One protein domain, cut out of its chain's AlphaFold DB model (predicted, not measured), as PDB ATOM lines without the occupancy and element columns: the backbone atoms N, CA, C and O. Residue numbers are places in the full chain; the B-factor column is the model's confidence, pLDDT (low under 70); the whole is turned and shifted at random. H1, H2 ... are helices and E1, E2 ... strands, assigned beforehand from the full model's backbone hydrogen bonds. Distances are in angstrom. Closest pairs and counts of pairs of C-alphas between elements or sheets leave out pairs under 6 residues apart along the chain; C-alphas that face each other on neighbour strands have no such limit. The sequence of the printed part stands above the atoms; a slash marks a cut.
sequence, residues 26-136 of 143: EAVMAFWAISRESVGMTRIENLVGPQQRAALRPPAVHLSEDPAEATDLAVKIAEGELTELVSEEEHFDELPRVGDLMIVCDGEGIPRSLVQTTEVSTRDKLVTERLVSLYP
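What this domain is: This is residues 26 to 136 of the 143 residues of an uncharacterized protein of Scrofimicrobium canadense (UniProt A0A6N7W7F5). A strongly twisted antiparallel sheet of four strands, curled like part of a barrel, has helix H1 crossing one face and helix H4 running along the strands on the opposite face. The short helices H2 and H3 follow H1 away from the sheet's middle, and a long link then runs back past the edge strand E2, where residues 60 to 61 pair with it. The printed part has 111 residues, with four named helices and then four named strands, H1 H2 H3 H4 E1 E2 E3 E4, and the sheet's order is E1 E4 E3 E2. The class is mixed, helices and strands; the whole is compact, with a radius of gyration of the C-alphas of 13.5 A and spans of 38 by 33 by 24 A.

How they stand to each other: H1, residues 26 to 39, is on the sheet of E1, residues 84 to 88, E4, residues 126 to 135, E3, residues 111 to 123, and E2, residues 101 to 105. Its height over the sheet is 8.9 A, and it runs across the strands, at 77 degrees to E3 on the local plane. Its closest C-alphas to E4 are those of Ser 35 and Tyr 135, 5.9 A. H2, residues 41 to 47, is close to H1 but not clearly touching, with C-alphas 36 and 44 7.4 A apart, and only grazes the sheet. H3, residues 49 to 52, is not on the sheet. H4, residues 67 to 79, is on the face opposite to H1 at a height of 7.1 A, along the strands, at 24 degrees to E2 on the local plane; C-alphas 78 and 113 are its closest to E3, 5.2 A. E2, E3 and E4 form a meander, each strand the antiparallel neighbour of the one before, and with E1 beside E4 a Greek key. N 85 and O 129 are 2.9 A apart, N 104 and O 113 2.8 A, and N 121 and O 128 2.9 A, within hydrogen-bond range. In H2 and H4 every O i to N i+4 pair is within hydrogen-bond range, in H1 9 of 10; H3 is too short for such a pair.

Where its parts are: H1 begins at C-alpha 26, (35.049, -16.855, -53.332), and is 20.0 A long; H4 is 18.4 A long. E3, 30.0 A, bends by 71 degrees at residue 118. E4, 26.7 A, ends at C-alpha 135, (28.477, -26.537, -39.868).

The domain as a whole: The C-alphas of Glu 37 and Asp 124 are the two farthest apart, 38.8 A. The printed part has no cut. The links H3 to H4 and E1 to E2 are long. Residues 48 to 55 have a pLDDT under 70.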
ATOM      1  N   GLU A  26      35.888 -15.938 -52.547       88.81
ATOM      2  CA  GLU A  26      35.049 -16.855 -53.332       88.81
ATOM      3  C   GLU A  26      34.721 -18.142 -52.556       88.81
ATOM      4  O   GLU A  26      33.559 -18.557 -52.496       88.81
ATOM      5  N   ALA A  27      35.720 -18.745 -51.907       91.12
ATOM      6  CA  ALA A  27      35.538 -19.941 -51.091       91.12
ATOM      7  C   ALA A  27      34.681 -19.646 -49.853       91.12
ATOM      8  O   ALA A  27      33.791 -20.424 -49.511       91.12
ATOM      9  N   VAL A  28      34.902 -18.494 -49.218       92.44
ATOM     10  CA  VAL A  28      34.128 -17.985 -48.080       92.44
ATOM     11  C   VAL A  28      32.656 -17.786 -48.457       92.44
ATOM     12  O   VAL A  28      31.765 -18.248 -47.739       92.44
ATOM     13  N   MET A  29      32.370 -17.169 -49.603       91.75
ATOM     14  CA  MET A  29      31.004 -16.965 -50.093       91.75
ATOM     15  C   MET A  29      30.320 -18.281 -50.474       91.75
ATOM     16  O   MET A  29      29.149 -18.484 -50.135       91.75
ATOM     17  N   ALA A  30      31.037 -19.199 -51.127       93.19
ATOM     18  CA  ALA A  30      30.526 -20.529 -51.447       93.19
ATOM     19  C   ALA A  30      30.213 -21.334 -50.174       93.19
ATOM     20  O   ALA A  30      29.127 -21.906 -50.044       93.19
ATOM     21  N   PHE A  31      31.121 -21.323 -49.197       94.69
ATOM     22  CA  PHE A  31      30.920 -21.963 -47.900       94.69
ATOM     23  C   PHE A  31      29.731 -21.358 -47.152       94.69
ATOM     24  O   PHE A  31      28.904 -22.094 -46.611       94.69
ATOM     25  N   TRP A  32      29.594 -20.030 -47.152       93.19
ATOM     26  CA  TRP A  32      28.447 -19.359 -46.542       93.19
ATOM     27  C   TRP A  32      27.129 -19.794 -47.190       93.19
ATOM     28  O   TRP A  32      26.173 -20.121 -46.485       93.19
ATOM     29  N   ALA A  33      27.081 -19.871 -48.522       90.94
ATOM     30  CA  ALA A  33      25.895 -20.317 -49.246       90.94
ATOM     31  C   ALA A  33      25.472 -21.749 -48.870       90.94
ATOM     32  O   ALA A  33      24.287 -21.986 -48.639       90.94
ATOM     33  N   ILE A  34      26.430 -22.672 -48.752       92.06
ATOM     34  CA  ILE A  34      26.178 -24.082 -48.411       92.06
ATOM     35  C   ILE A  34      25.812 -24.243 -46.930       92.06
ATOM     36  O   ILE A  34      24.852 -24.934 -46.576       92.06
ATOM     37  N   SER A  35      26.573 -23.609 -46.037       91.62
ATOM     38  CA  SER A  35      26.383 -23.739 -44.589       91.62
ATOM     39  C   SER A  35      25.042 -23.159 -44.142       91.62
ATOM     40  O   SER A  35      24.319 -23.821 -43.393       91.62
ATOM     41  N   ARG A  36      24.639 -21.988 -44.656       88.12
ATOM     42  CA  ARG A  36      23.342 -21.383 -44.308       88.12
ATOM     43  C   ARG A  36      22.153 -22.228 -44.758       88.12
ATOM     44  O   ARG A  36      21.158 -22.315 -44.039       88.12
ATOM     45  N   GLU A  37      22.261 -22.885 -45.913       87.19
ATOM     46  CA  GLU A  37      21.248 -23.825 -46.396       87.19
ATOM     47  C   GLU A  37      21.174 -25.058 -45.481       87.19
ATOM     48  O   GLU A  37      20.091 -25.452 -45.051       87.19
ATOM     49  N   SER A  38      22.328 -25.617 -45.101       87.44
ATOM     50  CA  SER A  38      22.412 -26.803 -44.238       87.44
ATOM     51  C   SER A  38      21.878 -26.580 -42.815       87.44
ATOM     52  O   SER A  38      21.271 -27.485 -42.220       87.44
ATOM     53  N   VAL A  39      22.122 -25.390 -42.259       84.88
ATOM     54  CA  VAL A  39      21.655 -24.973 -40.926       84.88
ATOM     55  C   VAL A  39      20.177 -24.571 -40.956       84.88
ATOM     56  O   VAL A  39      19.458 -24.845 -39.990       84.88
ATOM     57  N   GLY A  40      19.722 -23.983 -42.066       82.69
ATOM     58  CA  GLY A  40      18.365 -23.491 -42.290       82.69
ATOM     59  C   GLY A  40      18.203 -22.012 -41.922       82.69
ATOM     60  O   GLY A  40      18.507 -21.605 -40.801       82.69
ATOM     61  N   MET A  41      17.657 -21.213 -42.847       71.62
ATOM     62  CA  MET A  41      17.548 -19.751 -42.703       71.62
ATOM     63  C   MET A  41      16.722 -19.329 -41.483       71.62
ATOM     64  O   MET A  41      17.179 -18.518 -40.690       71.62
ATOM     65  N   THR A  42      15.560 -19.948 -41.254       74.31
ATOM     66  CA  THR A  42      14.731 -19.671 -40.067       74.31
ATOM     67  C   THR A  42      15.473 -19.961 -38.764       74.31
ATOM     68  O   THR A  42      15.271 -19.281 -37.761       74.31
ATOM     69  N   ARG A  43      16.348 -20.976 -38.753       77.06
ATOM     70  CA  ARG A  43      17.173 -21.272 -37.581       77.06
ATOM     71  C   ARG A  43      18.197 -20.166 -37.380       77.06
ATOM     72  O   ARG A  43      18.284 -19.658 -36.274       77.06
ATOM     73  N   ILE A  44      18.904 -19.768 -38.434       76.00
ATOM     74  CA  ILE A  44      19.861 -18.658 -38.390       76.00
ATOM     75  C   ILE A  44      19.176 -17.385 -37.892       76.00
ATOM     76  O   ILE A  44      19.604 -16.855 -36.879       76.00
ATOM     77  N   GLU A  45      18.062 -16.962 -38.490       74.19
ATOM     78  CA  GLU A  45      17.314 -15.756 -38.095       74.19
ATOM     79  C   GLU A  45      16.932 -15.721 -36.607       74.19
ATOM     80  O   GLU A  45      16.953 -14.654 -35.993       74.19
ATOM     81  N   ASN A  46      16.608 -16.878 -36.023       75.94
ATOM     82  CA  ASN A  46      16.319 -17.000 -34.593       75.94
ATOM     83  C   ASN A  46      17.576 -16.907 -33.715       75.94
ATOM     84  O   ASN A  46      17.478 -16.490 -32.563       75.94
ATOM     85  N   LEU A  47      18.737 -17.308 -34.237       72.50
ATOM     86  CA  LEU A  47      20.018 -17.313 -33.530       72.50
ATOM     87  C   LEU A  47      20.697 -15.938 -33.538       72.50
ATOM     88  O   LEU A  47      21.220 -15.528 -32.509       72.50
ATOM     89  N   VAL A  48      20.656 -15.220 -34.664       68.69
ATOM     90  CA  VAL A  48      21.392 -13.956 -34.870       68.69
ATOM     91  C   VAL A  48      20.758 -12.710 -34.228       68.69
ATOM     92  O   VAL A  48      21.342 -11.626 -34.232       68.69
ATOM     93  N   GLY A  49      19.549 -12.812 -33.673       65.31
ATOM     94  CA  GLY A  49      18.843 -11.646 -33.136       65.31
ATOM     95  C   GLY A  49      18.544 -10.567 -34.202       65.31
ATOM     96  O   GLY A  49      18.718 -10.774 -35.402       65.31
ATOM     97  N   PRO A  50      17.987  -9.402 -33.826       58.72
ATOM     98  CA  PRO A  50      17.580  -8.363 -34.782       58.72
ATOM     99  C   PRO A  50      18.713  -7.744 -35.611       58.72
ATOM    100  O   PRO A  50      18.471  -7.365 -36.751       58.72
ATOM    101  N   GLN A  51      19.921  -7.642 -35.060       55.41
ATOM    102  CA  GLN A  51      21.029  -6.890 -35.653       55.41
ATOM    103  C   GLN A  51      21.797  -7.705 -36.702       55.41
ATOM    104  O   GLN A  51      22.094  -7.176 -37.770       55.41
ATOM    105  N   GLN A  52      22.038  -9.000 -36.467       53.84
ATOM    106  CA  GLN A  52      22.688  -9.859 -37.461       53.84
ATOM    107  C   GLN A  52      21.712 -10.457 -38.494       53.84
ATOM    108  O   GLN A  52      22.154 -10.961 -39.524       53.84
ATOM    109  N   ARG A  53      20.385 -10.323 -38.324       53.78
ATOM    110  CA  ARG A  53      19.402 -10.648 -39.387       53.78
ATOM    111  C   ARG A  53      19.629  -9.873 -40.694       53.78
ATOM    112  O   ARG A  53      19.164 -10.309 -41.742       53.78
ATOM    113  N   ALA A  54      20.342  -8.748 -40.639       47.19
ATOM    114  CA  ALA A  54      20.729  -7.956 -41.804       47.19
ATOM    115  C   ALA A  54      22.135  -8.293 -42.354       47.19
ATOM    116  O   ALA A  54      22.549  -7.693 -43.346       47.19
ATOM    117  N   ALA A  55      22.888  -9.209 -41.727       57.66
ATOM    118  CA  ALA A  55      24.292  -9.449 -42.053       57.66
ATOM    119  C   ALA A  55      24.453 -10.206 -43.383       57.66
ATOM    120  O   ALA A  55      24.017 -11.345 -43.548       57.66
ATOM    121  N   LEU A  56      25.119  -9.550 -44.337       71.50
ATOM    122  CA  LEU A  56      25.377 -10.040 -45.696       71.50
ATOM    123  C   LEU A  56      26.249 -11.310 -45.728       71.50
ATOM    124  O   LEU A  56      26.121 -12.124 -46.643       71.50
ATOM    125  N   ARG A  57      27.083 -11.519 -44.713       86.31
ATOM    126  CA  ARG A  57      27.910 -12.706 -44.471       86.31
ATOM    127  C   ARG A  57      28.554 -12.536 -43.083       86.31
ATOM    128  O   ARG A  57      28.925 -11.406 -42.766       86.31
ATOM    129  N   PRO A  58      28.719 -13.593 -42.268       89.44
ATOM    130  CA  PRO A  58      29.521 -13.510 -41.047       89.44
ATOM    131  C   PRO A  58      31.004 -13.182 -41.332       89.44
ATOM    132  O   PRO A  58      31.496 -13.493 -42.424       89.44
ATOM    133  N   PRO A  59      31.748 -12.596 -40.376       90.62
ATOM    134  CA  PRO A  59      33.197 -12.438 -40.502       90.62
ATOM    135  C   PRO A  59      33.883 -13.794 -40.728       90.62
ATOM    136  O   PRO A  59      33.449 -14.810 -40.186       90.62
ATOM    137  N   ALA A  60      34.933 -13.797 -41.553       93.56
ATOM    138  CA  ALA A  60      35.784 -14.958 -41.796       93.56
ATOM    139  C   ALA A  60      37.147 -14.704 -41.150       93.56
ATOM    140  O   ALA A  60      37.710 -13.631 -41.361       93.56
ATOM    141  N   VAL A  61      37.631 -15.644 -40.339       92.19
ATOM    142  CA  VAL A  61      38.778 -15.412 -39.453       92.19
ATOM    143  C   VAL A  61      39.734 -16.597 -39.383       92.19
ATOM    144  O   VAL A  61      39.313 -17.746 -39.534       92.19
ATOM    145  N   HIS A  62      40.990 -16.317 -39.043       93.06
ATOM    146  CA  HIS A  62      41.937 -17.302 -38.518       93.06
ATOM    147  C   HIS A  62      41.959 -17.236 -36.986       93.06
ATOM    148  O   HIS A  62      41.702 -16.185 -36.406       93.06
ATOM    149  N   LEU A  63      42.263 -18.359 -36.328       91.50
ATOM    150  CA  LEU A  63      42.367 -18.425 -34.860       91.50
ATOM    151  C   LEU A  63      43.810 -18.356 -34.337       91.50
ATOM    152  O   LEU A  63      44.019 -18.340 -33.128       91.50
ATOM    153  N   SER A  64      44.792 -18.340 -35.234       90.94
ATOM    154  CA  SER A  64      46.203 -18.108 -34.932       90.94
ATOM    155  C   SER A  64      46.862 -17.420 -36.126       90.94
ATOM    156  O   SER A  64      46.374 -17.526 -37.255       90.94
ATOM    157  N   GLU A  65      47.963 -16.724 -35.864       87.81
ATOM    158  CA  GLU A  65      48.844 -16.147 -36.882       87.81
ATOM    159  C   GLU A  65      49.833 -17.188 -37.443       87.81
ATOM    160  O   GLU A  65      50.376 -16.993 -38.529       87.81
ATOM    161  N   ASP A  66      50.038 -18.313 -36.741       91.56
ATOM    162  CA  ASP A  66      50.781 -19.464 -37.259       91.56
ATOM    163  C   ASP A  66      49.861 -20.345 -38.132       91.56
ATOM    164  O   ASP A  66      48.831 -20.827 -37.648       91.56
ATOM    165  N   PRO A  67      50.199 -20.616 -39.408       91.69
ATOM    166  CA  PRO A  67      49.313 -21.352 -40.314       91.69
ATOM    167  C   PRO A  67      49.030 -22.799 -39.890       91.69
ATOM    168  O   PRO A  67      47.932 -23.319 -40.125       91.69
ATOM    169  N   ALA A  68      50.009 -23.477 -39.285       93.75
ATOM    170  CA  ALA A  68      49.839 -24.860 -38.854       93.75
ATOM    171  C   ALA A  68      48.909 -24.927 -37.637       93.75
ATOM    172  O   ALA A  68      47.992 -25.751 -37.603       93.75
ATOM    173  N   GLU A  69      49.087 -24.015 -36.683       94.94
ATOM    174  CA  GLU A  69      48.201 -23.865 -35.535       94.94
ATOM    175  C   GLU A  69      46.794 -23.427 -35.957       94.94
ATOM    176  O   GLU A  69      45.818 -24.038 -35.527       94.94
ATOM    177  N   ALA A  70      46.661 -22.444 -36.853       94.19
ATOM    178  CA  ALA A  70      45.366 -22.005 -37.376       94.19
ATOM    179  C   ALA A  70      44.590 -23.174 -38.002       94.19
ATOM    180  O   ALA A  70      43.387 -23.324 -37.779       94.19
ATOM    181  N   THR A  71      45.288 -24.044 -38.734       96.25
ATOM    182  CA  THR A  71      44.707 -25.257 -39.318       96.25
ATOM    183  C   THR A  71      44.238 -26.249 -38.254       96.25
ATOM    184  O   THR A  71      43.099 -26.713 -38.313       96.25
ATOM    185  N   ASP A  72      45.075 -26.557 -37.264       96.56
ATOM    186  CA  ASP A  72      44.731 -27.483 -36.177       96.56
ATOM    187  C   ASP A  72      43.544 -26.973 -35.338       96.56
ATOM    188  O   ASP A  72      42.603 -27.717 -35.050       96.56
ATOM    189  N   LEU A  73      43.529 -25.678 -35.010       96.44
ATOM    190  CA  LEU A  73      42.424 -25.039 -34.295       96.44
ATOM    191  C   LEU A  73      41.124 -25.081 -35.104       96.44
ATOM    192  O   LEU A  73      40.073 -25.421 -34.557       96.44
ATOM    193  N   ALA A  74      41.182 -24.794 -36.407       95.88
ATOM    194  CA  ALA A  74      40.017 -24.855 -37.286       95.88
ATOM    195  C   ALA A  74      39.420 -26.272 -37.361       95.88
ATOM    196  O   ALA A  74      38.195 -26.426 -37.318       95.88
ATOM    197  N   VAL A  75      40.265 -27.309 -37.410       96.06
ATOM    198  CA  VAL A  75      39.832 -28.717 -37.355       96.06
ATOM    199  C   VAL A  75      39.153 -29.025 -36.022       96.06
ATOM    200  O   VAL A  75      38.017 -29.502 -36.015       96.06
ATOM    201  N   LYS A  76      39.780 -28.676 -34.893       96.31
ATOM    202  CA  LYS A  76      39.217 -28.918 -33.553       96.31
ATOM    203  C   LYS A  76      37.878 -28.223 -33.340       96.31
ATOM    204  O   LYS A  76      36.994 -28.796 -32.706       96.31
ATOM    205  N   ILE A  77      37.700 -27.012 -33.865       95.81
ATOM    206  CA  ILE A  77      36.413 -26.303 -33.841       95.81
ATOM    207  C   ILE A  77      35.370 -27.051 -34.676       95.81
ATOM    208  O   ILE A  77      34.264 -27.309 -34.197       95.81
ATOM    209  N   ALA A  78      35.712 -27.436 -35.911       95.19
ATOM    210  CA  ALA A  78      34.795 -28.148 -36.800       95.19
ATOM    211  C   ALA A  78      34.324 -29.481 -36.183       95.19
ATOM    212  O   ALA A  78      33.135 -29.814 -36.247       95.19
ATOM    213  N   GLU A  79      35.233 -30.198 -35.520       94.06
ATOM    214  CA  GLU A  79      34.978 -31.453 -34.804       94.06
ATOM    215  C   GLU A  79      34.372 -31.259 -33.402       94.06
ATOM    216  O   GLU A  79      33.834 -32.207 -32.830       94.06
ATOM    217  N   GLY A  80      34.349 -30.024 -32.881       92.75
ATOM    218  CA  GLY A  80      33.763 -29.653 -31.579       92.75
ATOM    219  C   GLY A  80      34.592 -30.105 -30.395       92.75
ATOM    220  O   GLY A  80      34.076 -30.236 -29.288       92.75
ATOM    221  N   GLU A  81      35.866 -30.368 -30.641       95.00
ATOM    222  CA  GLU A  81      36.857 -30.636 -29.611       95.00
ATOM    223  C   GLU A  81      37.296 -29.330 -28.941       95.00
ATOM    224  O   GLU A  81      37.502 -29.297 -27.727       95.00
ATOM    225  N   LEU A  82      37.355 -28.236 -29.709       94.88
ATOM    226  CA  LEU A  82      37.491 -26.877 -29.192       94.88
ATOM    227  C   LEU A  82      36.120 -26.190 -29.217       94.88
ATOM    228  O   LEU A  82      35.453 -26.154 -30.245       94.88
ATOM    229  N   THR A  83      35.682 -25.672 -28.072       95.94
ATOM    230  CA  THR A  83      34.354 -25.039 -27.901       95.94
ATOM    231  C   THR A  83      34.418 -23.750 -27.091       95.94
ATOM    232  O   THR A  83      33.390 -23.205 -26.699       95.94
ATOM    233  N   GLU A  84      35.622 -23.263 -26.810       96.31
ATOM    234  CA  GLU A  84      35.850 -22.073 -26.006       96.31
ATOM    235  C   GLU A  84      37.064 -21.330 -26.560       96.31
ATOM    236  O   GLU A  84      38.099 -21.952 -26.811       96.31
ATOM    237  N   LEU A  85      36.919 -20.024 -26.766       94.12
ATOM    238  CA  LEU A  85      38.000 -19.121 -27.150       94.12
ATOM    239  C   LEU A  85      38.216 -18.094 -26.047       94.12
ATOM    240  O   LEU A  85      37.263 -17.681 -25.385       94.12
ATOM    241  N   VAL A  86      39.472 -17.688 -25.863       94.69
ATOM    242  CA  VAL A  86      39.853 -16.646 -24.913       94.69
ATOM    243  C   VAL A  86      40.723 -15.626 -25.633       94.69
ATOM    244  O   VAL A  86      41.749 -15.977 -26.217       94.69
ATOM    245  N   SER A  87      40.322 -14.366 -25.547       91.19
ATOM    246  CA  SER A  87      41.006 -13.243 -26.184       91.19
ATOM    247  C   SER A  87      41.095 -12.072 -25.218       91.19
ATOM    248  O   SER A  87      40.295 -11.961 -24.286       91.19
ATOM    249  N   GLU A  88      42.064 -11.191 -25.423       94.38
ATOM    250  CA  GLU A  88      42.150  -9.950 -24.656       94.38
ATOM    251  C   GLU A  88      41.048  -8.982 -25.098       94.38
ATOM    252  O   GLU A  88      40.742  -8.869 -26.284       94.38
ATOM    253  N   GLU A  89      40.433  -8.286 -24.143       92.88
ATOM    254  CA  GLU A  89      39.353  -7.321 -24.390       92.88
ATOM    255  C   GLU A  89      39.786  -6.200 -25.343       92.88
ATOM    256  O   GLU A  89      38.973  -5.701 -26.113       92.88
ATOM    257  N   GLU A  90      41.074  -5.851 -25.351       93.31
ATOM    258  CA  GLU A  90      41.632  -4.830 -26.243       93.31
ATOM    259  C   GLU A  90      41.659  -5.225 -27.726       93.31
ATOM    260  O   GLU A  90      41.803  -4.350 -28.575       93.31
ATOM    261  N   HIS A  91      41.473  -6.507 -28.055       85.19
ATOM    262  CA  HIS A  91      41.355  -6.966 -29.443       85.19
ATOM    263  C   HIS A  91      39.970  -6.701 -30.053       85.19
ATOM    264  O   HIS A  91      39.753  -7.011 -31.224       85.19
ATOM    265  N   PHE A  92      39.023  -6.151 -29.285       86.38
ATOM    266  CA  PHE A  92      37.653  -5.923 -29.730       86.38
ATOM    267  C   PHE A  92      37.305  -4.432 -29.752       86.38
ATOM    268  O   PHE A  92      37.315  -3.765 -28.720       86.38
ATOM    269  N   ASP A  93      36.880  -3.932 -30.916       88.19
ATOM    270  CA  ASP A  93      36.186  -2.639 -31.006       88.19
ATOM    271  C   ASP A  93      34.809  -2.703 -30.319       88.19
ATOM    272  O   ASP A  93      34.360  -1.760 -29.665       88.19
ATOM    273  N   GLU A  94      34.133  -3.846 -30.465       89.19
ATOM    274  CA  GLU A  94      32.883  -4.188 -29.799       89.19
ATOM    275  C   GLU A  94      32.951  -5.641 -29.323       89.19
ATOM    276  O   GLU A  94      33.333  -6.534 -30.080       89.19
ATOM    277  N   LEU A  95      32.577  -5.876 -28.063       91.31
ATOM    278  CA  LEU A  95      32.576  -7.218 -27.490       91.31
ATOM    279  C   LEU A  95      31.622  -8.156 -28.249       91.31
ATOM    280  O   LEU A  95      30.513  -7.734 -28.606       91.31
ATOM    281  N   PRO A  96      31.997  -9.439 -28.411       92.19
ATOM    282  CA  PRO A  96      31.135 -10.433 -29.029       92.19
ATOM    283  C   PRO A  96      29.850 -10.616 -28.220       92.19
ATOM    284  O   PRO A  96      29.777 -10.349 -27.014       92.19
ATOM    285  N   ARG A  97      28.808 -11.098 -28.887       90.69
ATOM    286  CA  ARG A  97      27.484 -11.318 -28.312       90.69
ATOM    287  C   ARG A  97      27.034 -12.750 -28.520       90.69
ATOM    288  O   ARG A  97      27.324 -13.400 -29.521       90.69
ATOM    289  N   VAL A  98      26.216 -13.221 -27.584       92.31
ATOM    290  CA  VAL A  98      25.466 -14.462 -27.787       92.31
ATOM    291  C   VAL A  98      24.599 -14.313 -29.037       92.31
ATOM    292  O   VAL A  98      23.806 -13.377 -29.134       92.31
ATOM    293  N   GLY A  99      24.742 -15.248 -29.970       89.94
ATOM    294  CA  GLY A  99      24.084 -15.206 -31.270       89.94
ATOM    295  C   GLY A  99      25.015 -14.899 -32.435       89.94
ATOM    296  O   GLY A  99      24.666 -15.261 -33.560       89.94
ATOM    297  N   ASP A 100      26.178 -14.290 -32.184       90.69
ATOM    298  CA  ASP A 100      27.101 -13.923 -33.253       90.69
ATOM    299  C   ASP A 100      27.584 -15.156 -34.013       90.69
ATOM    300  O   ASP A 100      27.879 -16.207 -33.436       90.69
ATOM    301  N   LEU A 101      27.614 -15.021 -35.335       92.31
ATOM    302  CA  LEU A 101      28.141 -16.026 -36.242       92.31
ATOM    303  C   LEU A 101      29.554 -15.664 -36.681       92.31
ATOM    304  O   LEU A 101      29.866 -14.492 -36.896       92.31
ATOM    305  N   MET A 102      30.365 -16.691 -36.913       93.25
ATOM    306  CA  MET A 102      31.720 -16.551 -37.438       93.25
ATOM    307  C   MET A 102      32.063 -17.728 -38.353       93.25
ATOM    308  O   MET A 102      31.674 -18.870 -38.092       93.25
ATOM    309  N   ILE A 103      32.780 -17.451 -39.440       95.62
ATOM    310  CA  ILE A 103      33.377 -18.465 -40.310       95.62
ATOM    311  C   ILE A 103      34.838 -18.629 -39.889       95.62
ATOM    312  O   ILE A 103      35.621 -17.689 -39.974       95.62
ATOM    313  N   VAL A 104      35.209 -19.823 -39.441       96.50
ATOM    314  CA  VAL A 104      36.590 -20.153 -39.075       96.50
ATOM    315  C   VAL A 104      37.297 -20.759 -40.283       96.50
ATOM    316  O   VAL A 104      36.831 -21.769 -40.823       96.50
ATOM    317  N   CYS A 105      38.409 -20.153 -40.688       96.25
ATOM    318  CA  CYS A 105      39.306 -20.622 -41.739       96.25
ATOM    319  C   CYS A 105      40.554 -21.297 -41.150       96.25
ATOM    320  O   CYS A 105      40.983 -20.984 -40.040       96.25
ATOM    321  N   ASP A 106      41.133 -22.228 -41.906       95.19
ATOM    322  CA  ASP A 106      42.448 -22.803 -41.603       95.19
ATOM    323  C   ASP A 106      43.600 -21.878 -42.030       95.19
ATOM    324  O   ASP A 106      43.368 -20.762 -42.489       95.19
ATOM    325  N   GLY A 107      44.851 -22.326 -41.895       91.94
ATOM    326  CA  GLY A 107      46.025 -21.529 -42.265       91.94
ATOM    327  C   GLY A 107      46.161 -21.219 -43.762       91.94
ATOM    328  O   GLY A 107      46.897 -20.305 -44.128       91.94
ATOM    329  N   GLU A 108      45.437 -21.936 -44.626       92.38
ATOM    330  CA  GLU A 108      45.398 -21.696 -46.075       92.38
ATOM    331  C   GLU A 108      44.246 -20.758 -46.483       92.38
ATOM    332  O   GLU A 108      44.019 -20.531 -47.673       92.38
ATOM    333  N   GLY A 109      43.498 -20.211 -45.518       90.25
ATOM    334  CA  GLY A 109      42.358 -19.334 -45.793       90.25
ATOM    335  C   GLY A 109      41.109 -20.091 -46.246       90.25
ATOM    336  O   GLY A 109      40.160 -19.475 -46.742       90.25
ATOM    337  N   ILE A 110      41.078 -21.418 -46.078       94.12
ATOM    338  CA  ILE A 110      39.955 -22.269 -46.475       94.12
ATOM    339  C   ILE A 110      38.946 -22.345 -45.320       94.12
ATOM    340  O   ILE A 110      39.299 -22.783 -44.221       94.12
ATOM    341  N   PRO A 111      37.664 -21.998 -45.545       96.56
ATOM    342  CA  PRO A 111      36.619 -22.118 -44.531       96.56
ATOM    343  C   PRO A 111      36.426 -23.562 -44.059       96.56
ATOM    344  O   PRO A 111      36.187 -24.470 -44.861       96.56
ATOM    345  N   ARG A 112      36.470 -23.774 -42.743       96.25
ATOM    346  CA  ARG A 112      36.294 -25.091 -42.112       96.25
ATOM    347  C   ARG A 112      35.037 -25.193 -41.272       96.25
ATOM    348  O   ARG A 112      34.447 -26.271 -41.221       96.25
ATOM    349  N   SER A 113      34.601 -24.106 -40.639       96.75
ATOM    350  CA  SER A 113      33.418 -24.143 -39.781       96.75
ATOM    351  C   SER A 113      32.613 -22.849 -39.804       96.75
ATOM    352  O   SER A 113      33.174 -21.762 -39.884       96.75
ATOM    353  N   LEU A 114      31.288 -22.980 -39.722       95.88
ATOM    354  CA  LEU A 114      30.393 -21.911 -39.295       95.88
ATOM    355  C   LEU A 114      30.078 -22.152 -37.822       95.88
ATOM    356  O   LEU A 114      29.438 -23.157 -37.494       95.88
ATOM    357  N   VAL A 115      30.482 -21.231 -36.958       95.06
ATOM    358  CA  VAL A 115      30.240 -21.307 -35.517       95.06
ATOM    359  C   VAL A 115      29.255 -20.246 -35.059       95.06
ATOM    360  O   VAL A 115      29.063 -19.228 -35.723       95.06
ATOM    361  N   GLN A 116      28.639 -20.505 -33.911       93.69
ATOM    362  CA  GLN A 116      27.838 -19.537 -33.178       93.69
ATOM    363  C   GLN A 116      28.401 -19.344 -31.774       93.69
ATOM    364  O   GLN A 116      28.637 -20.328 -31.068       93.69
ATOM    365  N   THR A 117      28.508 -18.091 -31.345       94.38
ATOM    366  CA  THR A 117      28.769 -17.731 -29.952       94.38
ATOM    367  C   THR A 117      27.511 -17.956 -29.113       94.38
ATOM    368  O   THR A 117      26.442 -17.400 -29.364       94.38
ATOM    369  N   THR A 118      27.614 -18.831 -28.119       94.69
ATOM    370  CA  THR A 118      26.505 -19.286 -27.258       94.69
ATOM    371  C   THR A 118      26.563 -18.708 -25.854       94.69
ATOM    372  O   THR A 118      25.537 -18.606 -25.188       94.69
ATOM    373  N   GLU A 119      27.749 -18.295 -25.419       95.81
ATOM    374  CA  GLU A 119      27.986 -17.645 -24.139       95.81
ATOM    375  C   GLU A 119      29.139 -16.662 -24.311       95.81
ATOM    376  O   GLU A 119      30.097 -16.961 -25.024       95.81
ATOM    377  N   VAL A 120      29.046 -15.512 -23.651       96.50
ATOM    378  CA  VAL A 120      30.138 -14.543 -23.558       96.50
ATOM    379  C   VAL A 120      30.297 -14.172 -22.097       96.50
ATOM    380  O   VAL A 120      29.318 -13.848 -21.421       96.50
ATOM    381  N   SER A 121      31.528 -14.217 -21.607       97.00
ATOM    382  CA  SER A 121      31.870 -13.740 -20.273       97.00
ATOM    383  C   SER A 121      33.154 -12.927 -20.318       97.00
ATOM    384  O   SER A 121      34.029 -13.175 -21.142       97.00
ATOM    385  N   THR A 122      33.257 -11.944 -19.429       96.50
ATOM    386  CA  THR A 122      34.427 -11.074 -19.324       96.50
ATOM    387  C   THR A 122      35.000 -11.162 -17.922       96.50
ATOM    388  O   THR A 122      34.266 -11.002 -16.939       96.50
ATOM    389  N   ARG A 123      36.306 -11.394 -17.803       95.75
ATOM    390  CA  ARG A 123      37.004 -11.449 -16.518       95.75
ATOM    391  C   ARG A 123      38.452 -11.015 -16.680       95.75
ATOM    392  O   ARG A 123      39.143 -11.536 -17.539       95.75
ATOM    393  N   ASP A 124      38.923 -10.123 -15.808       95.19
ATOM    394  CA  ASP A 124      40.336  -9.717 -15.749       95.19
ATOM    395  C   ASP A 124      40.893  -9.255 -17.122       95.19
ATOM    396  O   ASP A 124      42.020  -9.583 -17.474       95.19
ATOM    397  N   LYS A 125      40.093  -8.492 -17.891       94.31
ATOM    398  CA  LYS A 125      40.352  -8.061 -19.288       94.31
ATOM    399  C   LYS A 125      40.444  -9.184 -20.326       94.31
ATOM    400  O   LYS A 125      40.895  -8.956 -21.443       94.31
ATOM    401  N   LEU A 126      40.011 -10.389 -19.979       95.31
ATOM    402  CA  LEU A 126      39.827 -11.482 -20.921       95.31
ATOM    403  C   LEU A 126      38.353 -11.600 -21.283       95.31
ATOM    404  O   LEU A 126      37.476 -11.545 -20.417       95.31
ATOM    405  N   VAL A 127      38.102 -11.816 -22.563       96.50
ATOM    406  CA  VAL A 127      36.810 -12.176 -23.130       96.50
ATOM    407  C   VAL A 127      36.849 -13.669 -23.404       96.50
ATOM    408  O   VAL A 127      37.768 -14.167 -24.049       96.50
ATOM    409  N   THR A 128      35.878 -14.404 -22.876       97.56
ATOM    410  CA  THR A 128      35.711 -15.835 -23.124       97.56
ATOM    411  C   THR A 128      34.410 -16.067 -23.870       97.56
ATOM    412  O   THR A 128      33.335 -15.738 -23.364       97.56
ATOM    413  N   GLU A 129      34.516 -16.663 -25.053       97.06
ATOM    414  CA  GLU A 129      33.391 -17.041 -25.899       97.06
ATOM    415  C   GLU A 129      33.216 -18.556 -25.881       97.06
ATOM    416  O   GLU A 129      34.141 -19.295 -26.222       97.06
ATOM    417  N   ARG A 130      32.020 -19.039 -25.537       96.62
ATOM    418  CA  ARG A 130      31.647 -20.441 -25.752       96.62
ATOM    419  C   ARG A 130      31.018 -20.586 -27.121       96.62
ATOM    420  O   ARG A 130      30.022 -19.926 -27.414       96.62
ATOM    421  N   LEU A 131      31.526 -21.507 -27.921       94.44
ATOM    422  CA  LEU A 131      31.136 -21.686 -29.311       94.44
ATOM    423  C   LEU A 131      30.501 -23.052 -29.556       94.44
ATOM    424  O   LEU A 131      30.832 -24.045 -28.905       94.44
ATOM    425  N   VAL A 132      29.640 -23.115 -30.568       93.69
ATOM    426  CA  VAL A 132      29.188 -24.374 -31.171       93.69
ATOM    427  C   VAL A 132      29.369 -24.332 -32.684       93.69
ATOM    428  O   VAL A 132      28.997 -23.352 -33.327       93.69
ATOM    429  N   SER A 133      29.899 -25.410 -33.265       94.69
ATOM    430  CA  SER A 133      29.938 -25.593 -34.720       94.69
ATOM    431  C   SER A 133      28.535 -25.915 -35.236       94.69
ATOM    432  O   SER A 133      27.938 -26.944 -34.905       94.69
ATOM    433  N   LEU A 134      27.975 -25.010 -36.037       93.19
ATOM    434  CA  LEU A 134      26.707 -25.206 -36.737       93.19
ATOM    435  C   LEU A 134      26.902 -25.990 -38.040       93.19
ATOM    436  O   LEU A 134      25.998 -26.716 -38.470       93.19
ATOM    437  N   TYR A 135      28.070 -25.831 -38.663       93.56
ATOM    438  CA  TYR A 135      28.477 -26.537 -39.868       93.56
ATOM    439  C   TYR A 135      30.007 -26.739 -39.879       93.56
ATOM    440  O   TYR A 135      30.716 -25.798 -39.526       93.56
ATOM    441  N   PRO A 136      30.529 -27.901 -40.324       91.56
ATOM    442  CA  PRO A 136      29.790 -29.105 -40.707       91.56
ATOM    443  C   PRO A 136      29.003 -29.691 -39.529       91.56
ATOM    444  O   PRO A 136      29.340 -29.488 -38.366       91.56
TER     445      PRO A 136